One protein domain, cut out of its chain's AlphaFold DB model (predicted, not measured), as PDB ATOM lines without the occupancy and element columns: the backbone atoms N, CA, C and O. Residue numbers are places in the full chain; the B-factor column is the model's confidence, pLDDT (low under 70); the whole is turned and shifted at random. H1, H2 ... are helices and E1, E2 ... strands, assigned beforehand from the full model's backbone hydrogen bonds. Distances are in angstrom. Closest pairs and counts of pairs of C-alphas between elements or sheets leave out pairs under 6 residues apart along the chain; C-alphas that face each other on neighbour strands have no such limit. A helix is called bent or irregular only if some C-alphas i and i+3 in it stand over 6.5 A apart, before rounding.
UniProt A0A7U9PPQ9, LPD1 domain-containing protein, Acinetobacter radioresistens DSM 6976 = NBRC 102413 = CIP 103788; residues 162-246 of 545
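Overview. This is residues 162 to 246 of the 545 residues of the protein "LPD1 domain-containing protein" of Acinetobacter radioresistens DSM 6976 = NBRC 102413 = CIP 103788 (UniProt A0A7U9PPQ9). A small, sharply bent antiparallel sheet, E1 E2 E3, is covered by two helices, H1 and H2, set crosswise to each other. The printed part has 85 residues, in the order H1 E1 E2 E3 H2, class mixed. It is compact, with a radius of gyration of the C-alphas of 12.6 A, and spans 42 by 22 by 17 A.

Arrangement. E1, residues 189 to 194, E2, 201 to 209, and E3, 214 to 216, form a meander, each strand the antiparallel neighbour of the one before. N 191 and O 204, 3.1 A, and N 207 and O 215, 2.8 A, are within hydrogen-bond range. E2 bends by 93 degrees at residue 206. H2, residues 226 to 246, is on the sheet; its closest C-alphas to E2 are Ala 229 and Ala 205, 4.6 A. H1, residues 162 to 174, is on it too; Cys 170 and Gly 189 of E1 have the closest C-alphas, 5.2 A. H1 and H2 only just touch, with 3 pairs of C-alphas within 8 A, about perpendicular at 79 degrees. O i to N i+4 pairs are within range in 7 of 9 for H1, 14 of 17 for H2.

Along the chain. H1 starts at C-alpha 162 (-15.303, 48.998, 54.274); H2, 26.6 A long, ends at C-alpha 246 (-38.319, 57.398, 40.822).

Size, cuts and confidence. The printed part has no cut; the link H1 to E1 is long; no printed residue is under 70 in pLDDT.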
ATOM      1  N   MET A 162     -14.648  49.831  55.292       89.75
ATOM      2  CA  MET A 162     -15.303  48.998  54.274       89.75
ATOM      3  C   MET A 162     -16.416  49.746  53.522       89.75
ATOM      4  O   MET A 162     -16.442  49.729  52.298       89.75
ATOM      5  N   GLU A 163     -17.279  50.469  54.237       93.38
ATOM      6  CA  GLU A 163     -18.338  51.298  53.644       93.38
ATOM      7  C   GLU A 163     -17.800  52.346  52.656       93.38
ATOM      8  O   GLU A 163     -18.290  52.461  51.535       93.38
ATOM      9  N   ALA A 164     -16.770  53.099  53.046       93.75
ATOM     10  CA  ALA A 164     -16.149  54.103  52.191       93.75
ATOM     11  C   ALA A 164     -15.455  53.475  50.971       93.75
ATOM     12  O   ALA A 164     -15.546  54.017  49.875       93.75
ATOM     13  N   ARG A 165     -14.804  52.315  51.131       93.31
ATOM     14  CA  ARG A 165     -14.188  51.583  50.008       93.31
ATOM     15  C   ARG A 165     -15.224  51.069  49.021       93.31
ATOM     16  O   ARG A 165     -15.012  51.171  47.820       93.31
ATOM     17  N   LEU A 166     -16.336  50.536  49.522       94.94
ATOM     18  CA  LEU A 166     -17.410  50.040  48.674       94.94
ATOM     19  C   LEU A 166     -17.980  51.168  47.811       94.94
ATOM     20  O   LEU A 166     -18.070  51.016  46.597       94.94
ATOM     21  N   ARG A 167     -18.256  52.331  48.419       95.56
ATOM     22  CA  ARG A 167     -18.707  53.525  47.689       95.56
ATOM     23  C   ARG A 167     -17.692  53.998  46.653       95.56
ATOM     24  O   ARG A 167     -18.078  54.245  45.516       95.56
ATOM     25  N   LEU A 168     -16.409  54.055  47.022       95.50
ATOM     26  CA  LEU A 168     -15.330  54.472  46.119       95.50
ATOM     27  C   LEU A 168     -15.283  53.610  44.858       95.50
ATOM     28  O   LEU A 168     -15.079  54.127  43.768       95.50
ATOM     29  N   ASN A 169     -15.485  52.307  45.024       94.19
ATOM     30  CA  ASN A 169     -15.342  51.348  43.938       94.19
ATOM     31  C   ASN A 169     -16.622  51.169  43.106       94.19
ATOM     32  O   ASN A 169     -16.528  50.704  41.977       94.19
ATOM     33  N   CYS A 170     -17.804  51.471  43.658       96.81
ATOM     34  CA  CYS A 170     -19.073  51.030  43.063       96.81
ATOM     35  C   CYS A 170     -20.033  52.157  42.666       96.81
ATOM     36  O   CYS A 170     -20.894  51.917  41.824       96.81
ATOM     37  N   LEU A 171     -19.917  53.367  43.233       96.06
ATOM     38  CA  LEU A 171     -20.879  54.450  42.966       96.06
ATOM     39  C   LEU A 171     -20.961  54.818  41.480       96.06
ATOM     40  O   LEU A 171     -22.059  54.974  40.947       96.06
ATOM     41  N   GLU A 172     -19.816  54.901  40.803       95.31
ATOM     42  CA  GLU A 172     -19.765  55.173  39.363       95.31
ATOM     43  C   GLU A 172     -20.518  54.096  38.567       95.31
ATOM     44  O   GLU A 172     -21.378  54.408  37.749       95.31
ATOM     45  N   ALA A 173     -20.279  52.817  38.875       95.25
ATOM     46  CA  ALA A 173     -20.931  51.695  38.202       95.25
ATOM     47  C   ALA A 173     -22.450  51.627  38.469       95.25
ATOM     48  O   ALA A 173     -23.214  51.171  37.607       95.25
ATOM     49  N   LEU A 174     -22.913  52.116  39.627       94.56
ATOM     50  CA  LEU A 174     -24.347  52.288  39.886       94.56
ATOM     51  C   LEU A 174     -24.969  53.330  38.948       94.56
ATOM     52  O   LEU A 174     -26.119  53.155  38.558       94.56
ATOM     53  N   GLY A 175     -24.209  54.345  38.528       93.69
ATOM     54  CA  GLY A 175     -24.668  55.430  37.654       93.69
ATOM     55  C   GLY A 175     -24.504  56.830  38.252       93.69
ATOM     56  O   GLY A 175     -25.066  57.789  37.725       93.69
ATOM     57  N   TRP A 176     -23.762  56.968  39.356       95.44
ATOM     58  CA  TRP A 176     -23.329  58.277  39.847       95.44
ATOM     59  C   TRP A 176     -22.298  58.854  38.857       95.44
ATOM     60  O   TRP A 176     -21.374  58.152  38.462       95.44
ATOM     61  N   ALA A 177     -22.364  60.108  38.414       93.31
ATOM     62  CA  ALA A 177     -23.142  61.239  38.925       93.31
ATOM     63  C   ALA A 177     -24.438  61.541  38.144       93.31
ATOM     64  O   ALA A 177     -25.214  62.420  38.547       93.31
ATOM     65  N   GLU A 178     -24.647  60.838  37.031       89.88
ATOM     66  CA  GLU A 178     -25.667  61.139  36.024       89.88
ATOM     67  C   GLU A 178     -27.084  60.983  36.580       89.88
ATOM     68  O   GLU A 178     -27.892  61.910  36.502       89.88
ATOM     69  N   ASP A 179     -27.378  59.847  37.221       90.69
ATOM     70  CA  ASP A 179     -28.695  59.602  37.808       90.69
ATOM     71  C   ASP A 179     -28.829  60.325  39.161       90.69
ATOM     72  O   ASP A 179     -28.129  60.028  40.138       90.69
ATOM     73  N   GLU A 180     -29.735  61.305  39.223       89.06
ATOM     74  CA  GLU A 180     -29.994  62.116  40.420       89.06
ATOM     75  C   GLU A 180     -30.508  61.294  41.608       89.06
ATOM     76  O   GLU A 180     -30.340  61.697  42.759       89.06
ATOM     77  N   ASP A 181     -31.170  60.168  41.331       90.06
ATOM     78  CA  ASP A 181     -31.836  59.352  42.343       90.06
ATOM     79  C   ASP A 181     -30.884  58.334  42.987       90.06
ATOM     80  O   ASP A 181     -31.233  57.689  43.984       90.06
ATOM     81  N   ILE A 182     -29.660  58.228  42.464       93.31
ATOM     82  CA  ILE A 182     -28.528  57.570  43.117       93.31
ATOM     83  C   ILE A 182     -27.884  58.590  44.044       93.31
ATOM     84  O   ILE A 182     -27.446  59.638  43.594       93.31
ATOM     85  N   LEU A 183     -27.806  58.310  45.338       92.94
ATOM     86  CA  LEU A 183     -27.317  59.222  46.370       92.94
ATOM     87  C   LEU A 183     -25.818  59.028  46.632       92.94
ATOM     88  O   LEU A 183     -25.295  57.923  46.543       92.94
ATOM     89  N   ASP A 184     -25.144  60.079  47.106       92.06
ATOM     90  CA  ASP A 184     -23.735  60.044  47.554       92.06
ATOM     91  C   ASP A 184     -23.475  59.008  48.677       92.06
ATOM     92  O   ASP A 184     -22.339  58.604  48.957       92.06
ATOM     93  N   THR A 185     -24.539  58.606  49.373       91.56
ATOM     94  CA  THR A 185     -24.520  57.644  50.480       91.56
ATOM     95  C   THR A 185     -24.886  56.224  50.067       91.56
ATOM     96  O   THR A 185     -24.789  55.334  50.910       91.56
ATOM     97  N   ASP A 186     -25.321  55.991  48.826       93.50
ATOM     98  CA  ASP A 186     -25.648  54.637  48.388       93.50
ATOM     99  C   ASP A 186     -24.390  53.771  48.390       93.50
ATOM    100  O   ASP A 186     -23.329  54.167  47.919       93.50
ATOM    101  N   ASN A 187     -24.501  52.583  48.976       91.88
ATOM    102  CA  ASN A 187     -23.384  51.671  49.189       91.88
ATOM    103  C   ASN A 187     -23.733  50.243  48.747       91.88
ATOM    104  O   ASN A 187     -23.293  49.276  49.361       91.88
ATOM    105  N   TYR A 188     -24.526  50.114  47.685       95.06
ATOM    106  CA  TYR A 188     -24.668  48.861  46.944       95.06
ATOM    107  C   TYR A 188     -23.445  48.666  46.042       95.06
ATOM    108  O   TYR A 188     -22.811  49.632  45.617       95.06
ATOM    109  N   GLY A 189     -23.102  47.418  45.753       95.81
ATOM    110  CA  GLY A 189     -22.102  47.123  44.738       95.81
ATOM    111  C   GLY A 189     -21.500  45.738  44.861       95.81
ATOM    112  O   GLY A 189     -22.181  44.782  45.234       95.81
ATOM    113  N   ALA A 190     -20.208  45.639  44.563       96.44
ATOM    114  CA  ALA A 190     -19.453  44.400  44.630       96.44
ATOM    115  C   ALA A 190     -18.195  44.555  45.485       96.44
ATOM    116  O   ALA A 190     -17.481  45.558  45.416       96.44
ATOM    117  N   CYS A 191     -17.890  43.532  46.280       94.38
ATOM    118  CA  CYS A 191     -16.632  43.463  47.014       94.38
ATOM    119  C   CYS A 191     -16.040  42.057  46.988       94.38
ATOM    120  O   CYS A 191     -16.762  41.062  46.910       94.38
ATOM    121  N   ILE A 192     -14.716  41.993  47.101       93.88
ATOM    122  CA  ILE A 192     -13.988  40.746  47.281       93.88
ATOM    123  C   ILE A 192     -13.984  40.369  48.763       93.88
ATOM    124  O   ILE A 192     -13.672  41.203  49.619       93.88
ATOM    125  N   LEU A 193     -14.358  39.131  49.071       91.19
ATOM    126  CA  LEU A 193     -14.304  38.582  50.425       91.19
ATOM    127  C   LEU A 193     -13.478  37.298  50.414       91.19
ATOM    128  O   LEU A 193     -13.595  36.486  49.495       91.19
ATOM    129  N   THR A 194     -12.669  37.124  51.455       90.88
ATOM    130  CA  THR A 194     -11.869  35.919  51.674       90.88
ATOM    131  C   THR A 194     -12.639  34.949  52.558       90.88
ATOM    132  O   THR A 194     -12.950  35.267  53.708       90.88
ATOM    133  N   ASP A 195     -12.894  33.738  52.068       85.81
ATOM    134  CA  ASP A 195     -13.369  32.647  52.919       85.81
ATOM    135  C   ASP A 195     -12.247  32.248  53.891       85.81
ATOM    136  O   ASP A 195     -11.168  31.805  53.494       85.81
ATOM    137  N   THR A 196     -12.482  32.398  55.194       87.19
ATOM    138  CA  THR A 196     -11.476  32.123  56.229       87.19
ATOM    139  C   THR A 196     -11.071  30.654  56.314       87.19
ATOM    140  O   THR A 196      -9.975  30.362  56.791       87.19
ATOM    141  N   ARG A 197     -11.933  29.733  55.866       88.62
ATOM    142  CA  ARG A 197     -11.681  28.288  55.891       88.62
ATOM    143  C   ARG A 197     -10.843  27.848  54.700       88.62
ATOM    144  O   ARG A 197      -9.934  27.042  54.860       88.62
ATOM    145  N   THR A 198     -11.155  28.363  53.513       88.75
ATOM    146  CA  THR A 198     -10.499  27.945  52.261       88.75
ATOM    147  C   THR A 198      -9.399  28.900  51.803       88.75
ATOM    148  O   THR A 198      -8.633  28.553  50.910       88.75
ATOM    149  N   ARG A 199      -9.305  30.093  52.412       90.62
ATOM    150  CA  ARG A 199      -8.426  31.209  52.011       90.62
ATOM    151  C   ARG A 199      -8.624  31.650  50.561       90.62
ATOM    152  O   ARG A 199      -7.734  32.257  49.975       90.62
ATOM    153  N   LYS A 200      -9.791  31.349  49.990       90.62
ATOM    154  CA  LYS A 200     -10.138  31.714  48.623       90.62
ATOM    155  C   LYS A 200     -10.855  33.057  48.613       90.62
ATOM    156  O   LYS A 200     -11.847  33.237  49.318       90.62
ATOM    157  N   ASP A 201     -10.367  33.954  47.770       93.56
ATOM    158  CA  ASP A 201     -11.023  35.219  47.477       93.56
ATOM    159  C   ASP A 201     -12.080  35.021  46.390       93.56
ATOM    160  O   ASP A 201     -11.869  34.300  45.409       93.56
ATOM    161  N   SER A 202     -13.254  35.620  46.565       94.25
ATOM    162  CA  SER A 202     -14.317  35.621  45.552       94.25
ATOM    163  C   SER A 202     -15.087  36.935  45.574       94.25
ATOM    164  O   SER A 202     -15.126  37.621  46.600       94.25
ATOM    165  N   TRP A 203     -15.679  37.298  44.436       96.19
ATOM    166  CA  TRP A 203     -16.527  38.482  44.338       96.19
ATOM    167  C   TRP A 203     -17.931  38.173  44.831       96.19
ATOM    168  O   TRP A 203     -18.483  37.118  44.532       96.19
ATOM    169  N   TYR A 204     -18.521  39.115  45.557       95.75
ATOM    170  CA  TYR A 204     -19.884  39.011  46.057       95.75
ATOM    171  C   TYR A 204     -20.654  40.285  45.743       95.75
ATOM    172  O   TYR A 204     -20.145  41.392  45.946       95.75
ATOM    173  N   ALA A 205     -21.895  40.116  45.290       96.50
ATOM    174  CA  ALA A 205     -22.865  41.196  45.224       96.50
ATOM    175  C   ALA A 205     -23.300  41.566  46.650       96.50
ATOM    176  O   ALA A 205     -23.625  40.692  47.461       96.50
ATOM    177  N   VAL A 206     -23.311  42.858  46.971       94.81
ATOM    178  CA  VAL A 206     -23.664  43.366  48.301       94.81
ATOM    179  C   VAL A 206     -24.741  44.440  48.225       94.81
ATOM    180  O   VAL A 206     -24.778  45.240  47.289       94.81
ATOM    181  N   LYS A 207     -25.604  44.465  49.245       92.00
ATOM    182  CA  LYS A 207     -26.660  45.473  49.453       92.00
ATOM    183  C   LYS A 207     -26.291  46.570  50.448       92.00
ATOM    184  O   LYS A 207     -27.145  47.329  50.888       92.00
ATOM    185  N   GLY A 208     -25.040  46.589  50.889       90.94
ATOM    186  CA  GLY A 208     -24.567  47.546  51.876       90.94
ATOM    187  C   GLY A 208     -23.337  47.061  52.622       90.94
ATOM    188  O   GLY A 208     -23.075  45.860  52.738       90.94
ATOM    189  N   ALA A 209     -22.606  48.015  53.188       90.06
ATOM    190  CA  ALA A 209     -21.515  47.753  54.111       90.06
ATOM    191  C   ALA A 209     -21.556  48.717  55.294       90.06
ATOM    192  O   ALA A 209     -21.932  49.879  55.164       90.06
ATOM    193  N   THR A 210     -21.127  48.224  56.450       89.81
ATOM    194  CA  THR A 210     -20.809  49.033  57.625       89.81
ATOM    195  C   THR A 210     -19.294  49.208  57.724       89.81
ATOM    196  O   THR A 210     -18.526  48.670  56.928       89.81
ATOM    197  N   ALA A 211     -18.816  49.897  58.760       80.88
ATOM    198  CA  ALA A 211     -17.384  49.967  59.035       80.88
ATOM    199  C   ALA A 211     -16.719  48.591  59.276       80.88
ATOM    200  O   ALA A 211     -15.499  48.503  59.152       80.88
ATOM    201  N   LYS A 212     -17.486  47.551  59.652       80.44
ATOM    202  CA  LYS A 212     -16.955  46.247  60.104       80.44
ATOM    203  C   LYS A 212     -17.483  45.030  59.343       80.44
ATOM    204  O   LYS A 212     -16.904  43.958  59.477       80.44
ATOM    205  N   SER A 213     -18.577  45.160  58.606       87.31
ATOM    206  CA  SER A 213     -19.257  44.033  57.962       87.31
ATOM    207  C   SER A 213     -19.876  44.440  56.633       87.31
ATOM    208  O   SER A 213     -20.098  45.622  56.379       87.31
ATOM    209  N   VAL A 214     -20.183  43.446  55.807       89.88
ATOM    210  CA  VAL A 214     -20.919  43.608  54.553       89.88
ATOM    211  C   VAL A 214     -22.207  42.797  54.605       89.88
ATOM    212  O   VAL A 214     -22.283  41.783  55.298       89.88
ATOM    213  N   SER A 215     -23.229  43.256  53.894       91.00
ATOM    214  CA  SER A 215     -24.480  42.529  53.700       91.00
ATOM    215  C   SER A 215     -24.512  41.995  52.277       91.00
ATOM    216  O   SER A 215     -24.738  42.754  51.336       91.00
ATOM    217  N   THR A 216     -24.256  40.700  52.122       90.25
ATOM    218  CA  THR A 216     -24.301  40.020  50.826       90.25
ATOM    219  C   THR A 216     -25.735  39.877  50.318       90.25
ATOM    220  O   THR A 216     -26.706  39.933  51.080       90.25
ATOM    221  N   LEU A 217     -25.852  39.738  49.003       88.56
ATOM    222  CA  LEU A 217     -27.074  39.380  48.292       88.56
ATOM    223  C   LEU A 217     -27.032  37.897  47.897       88.56
ATOM    224  O   LEU A 217     -25.965  37.281  47.916       88.56
ATOM    225  N   ASN A 218     -28.197  37.346  47.546       84.88
ATOM    226  CA  ASN A 218     -28.356  35.998  46.987       84.88
ATOM    227  C   ASN A 218     -27.615  34.905  47.773       84.88
ATOM    228  O   ASN A 218     -26.854  34.145  47.188       84.88
ATOM    229  N   ASP A 219     -27.775  34.861  49.096       85.50
ATOM    230  CA  ASP A 219     -27.268  33.769  49.943       85.50
ATOM    231  C   ASP A 219     -25.790  33.394  49.712       85.50
ATOM    232  O   ASP A 219     -25.431  32.219  49.671       85.50
ATOM    233  N   TRP A 220     -24.910  34.397  49.594       87.38
ATOM    234  CA  TRP A 220     -23.462  34.203  49.401       87.38
ATOM    235  C   TRP A 220     -23.077  33.527  48.076       87.38
ATOM    236  O   TRP A 220     -22.066  32.824  48.000       87.38
ATOM    237  N   VAL A 221     -23.830  33.774  47.002       91.88
ATOM    238  CA  VAL A 221     -23.389  33.410  45.649       91.88
ATOM    239  C   VAL A 221     -22.084  34.138  45.309       91.88
ATOM    240  O   VAL A 221     -21.983  35.363  45.403       91.88
ATOM    241  N   ALA A 222     -21.078  33.353  44.926       93.00
ATOM    242  CA  ALA A 222     -19.759  33.825  44.539       93.00
ATOM    243  C   ALA A 222     -19.681  34.043  43.022       93.00
ATOM    244  O   ALA A 222     -20.055  33.169  42.239       93.00
ATOM    245  N   TYR A 223     -19.130  35.182  42.623       94.56
ATOM    246  CA  TYR A 223     -18.911  35.587  41.239       94.56
ATOM    247  C   TYR A 223     -17.419  35.561  40.902       94.56
ATOM    248  O   TYR A 223     -16.558  35.648  41.790       94.56
ATOM    249  N   LYS A 224     -17.096  35.432  39.611       92.06
ATOM    250  CA  LYS A 224     -15.700  35.368  39.156       92.06
ATOM    251  C   LYS A 224     -15.095  36.753  38.991       92.06
ATOM    252  O   LYS A 224     -13.901  36.921  39.234       92.06
ATOM    253  N   THR A 225     -15.902  37.729  38.589       96.12
ATOM    254  CA  THR A 225     -15.442  39.084  38.281       96.12
ATOM    255  C   THR A 225     -16.214  40.137  39.070       96.12
ATOM    256  O   THR A 225     -17.319  39.894  39.563       96.12
ATOM    257  N   PHE A 226     -15.615  41.326  39.178       95.62
ATOM    258  CA  PHE A 226     -16.291  42.509  39.702       95.62
ATOM    259  C   PHE A 226     -17.563  42.804  38.904       95.62
ATOM    260  O   PHE A 226     -18.611  42.992  39.510       95.62
ATOM    261  N   ASP A 227     -17.486  42.774  37.571       96.38
ATOM    262  CA  ASP A 227     -18.599  43.143  36.691       96.38
ATOM    263  C   ASP A 227     -19.816  42.228  36.867       96.38
ATOM    264  O   ASP A 227     -20.941  42.716  36.928       96.38
ATOM    265  N   GLU A 228     -19.608  40.916  37.027       96.00
ATOM    266  CA  GLU A 228     -20.692  39.957  37.284       96.00
ATOM    267  C   GLU A 228     -21.409  40.247  38.615       96.00
ATOM    268  O   GLU A 228     -22.637  40.339  38.665       96.00
ATOM    269  N   ALA A 229     -20.643  40.436  39.696       96.50
ATOM    270  CA  ALA A 229     -21.199  40.759  41.011       96.50
ATOM    271  C   ALA A 229     -21.859  42.147  41.034       96.50
ATOM    272  O   ALA A 229     -22.897  42.346  41.671       96.50
ATOM    273  N   MET A 230     -21.253  43.116  40.346       96.81
ATOM    274  CA  MET A 230     -21.724  44.493  40.283       96.81
ATOM    275  C   MET A 230     -23.025  44.583  39.489       96.81
ATOM    276  O   MET A 230     -23.951  45.259  39.933       96.81
ATOM    277  N   ALA A 231     -23.128  43.867  38.365       96.12
ATOM    278  CA  ALA A 231     -24.349  43.787  37.570       96.12
ATOM    279  C   ALA A 231     -25.519  43.243  38.397       96.12
ATOM    280  O   ALA A 231     -26.612  43.807  38.363       96.12
ATOM    281  N   GLU A 232     -25.285  42.205  39.202       95.50
ATOM    282  CA  GLU A 232     -26.333  41.659  40.061       95.50
ATOM    283  C   GLU A 232     -26.737  42.622  41.184       95.50
ATOM    284  O   GLU A 232     -27.927  42.830  41.433       95.50
ATOM    285  N   SER A 233     -25.762  43.252  41.849       96.38
ATOM    286  CA  SER A 233     -26.057  44.251  42.879       96.38
ATOM    287  C   SER A 233     -26.831  45.439  42.305       96.38
ATOM    288  O   SER A 233     -27.830  45.863  42.889       96.38
ATOM    289  N   LYS A 234     -26.431  45.923  41.123       96.19
ATOM    290  CA  LYS A 234     -27.111  46.999  40.401       96.19
ATOM    291  C   LYS A 234     -28.543  46.613  40.036       96.19
ATOM    292  O   LYS A 234     -29.452  47.381  40.325       96.19
ATOM    293  N   ARG A 235     -28.767  45.406  39.506       95.62
ATOM    294  CA  ARG A 235     -30.109  44.887  39.182       95.62
ATOM    295  C   ARG A 235     -31.039  44.911  40.397       95.62
ATOM    296  O   ARG A 235     -32.202  45.303  40.290       95.62
ATOM    297  N   ILE A 236     -30.540  44.487  41.557       93.69
ATOM    298  CA  ILE A 236     -31.313  44.481  42.807       93.69
ATOM    299  C   ILE A 236     -31.541  45.910  43.310       93.69
ATOM    300  O   ILE A 236     -32.668  46.256  43.658       93.69
ATOM    301  N   PHE A 237     -30.512  46.759  43.293       95.00
ATOM    302  CA  PHE A 237     -30.619  48.168  43.670       95.00
ATOM    303  C   PHE A 237     -31.650  48.921  42.815       95.00
ATOM    304  O   PHE A 237     -32.493  49.646  43.346       95.00
ATOM    305  N   GLU A 238     -31.642  48.707  41.500       94.19
ATOM    306  CA  GLU A 238     -32.607  49.298  40.574       94.19
ATOM    307  C   GLU A 238     -34.035  48.849  40.889       94.19
ATOM    308  O   GLU A 238     -34.947  49.674  40.984       94.19
ATOM    309  N   LYS A 239     -34.219  47.540  41.107       91.75
ATOM    310  CA  LYS A 239     -35.522  46.948  41.409       91.75
ATOM    311  C   LYS A 239     -36.083  47.419  42.748       91.75
ATOM    312  O   LYS A 239     -37.267  47.739  42.813       91.75
ATOM    313  N   GLU A 240     -35.278  47.413  43.805       89.81
ATOM    314  CA  GLU A 240     -35.754  47.593  45.183       89.81
ATOM    315  C   GLU A 240     -35.676  49.035  45.676       89.81
ATOM    316  O   GLU A 240     -36.477  49.426  46.519       89.81
ATOM    317  N   ILE A 241     -34.722  49.826  45.184       91.50
ATOM    318  CA  ILE A 241     -34.445  51.165  45.713       91.50
ATOM    319  C   ILE A 241     -34.732  52.233  44.663       91.50
ATOM    320  O   ILE A 241     -35.510  53.155  44.918       91.50
ATOM    321  N   LEU A 242     -34.120  52.123  43.481       90.44
ATOM    322  CA  LEU A 242     -34.192  53.182  42.473       90.44
ATOM    323  C   LEU A 242     -35.604  53.323  41.892       90.44
ATOM    324  O   LEU A 242     -36.087  54.441  41.731       90.44
ATOM    325  N   SER A 243     -36.293  52.205  41.643       89.94
ATOM    326  CA  SER A 243     -37.687  52.190  41.177       89.94
ATOM    327  C   SER A 243     -38.623  52.925  42.146       89.94
ATOM    328  O   SER A 243     -39.451  53.733  41.725       89.94
ATOM    329  N   ILE A 244     -38.451  52.709  43.454       86.12
ATOM    330  CA  ILE A 244     -39.242  53.359  44.500       86.12
ATOM    331  C   ILE A 244     -38.948  54.857  44.513       86.12
ATOM    332  O   ILE A 244     -39.883  55.655  44.525       86.12
ATOM    333  N   ARG A 245     -37.671  55.257  44.470       88.69
ATOM    334  CA  ARG A 245     -37.279  56.677  44.467       88.69
ATOM    335  C   ARG A 245     -37.836  57.426  43.258       88.69
ATOM    336  O   ARG A 245     -38.367  58.515  43.438       88.69
ATOM    337  N   LYS A 246     -37.791  56.817  42.068       87.44
ATOM    338  CA  LYS A 246     -38.319  57.398  40.822       87.44
ATOM    339  C   LYS A 246     -39.841  57.541  40.826       87.44
ATOM    340  O   LYS A 246     -40.364  58.522  40.307       87.44
TER     341      LYS A 246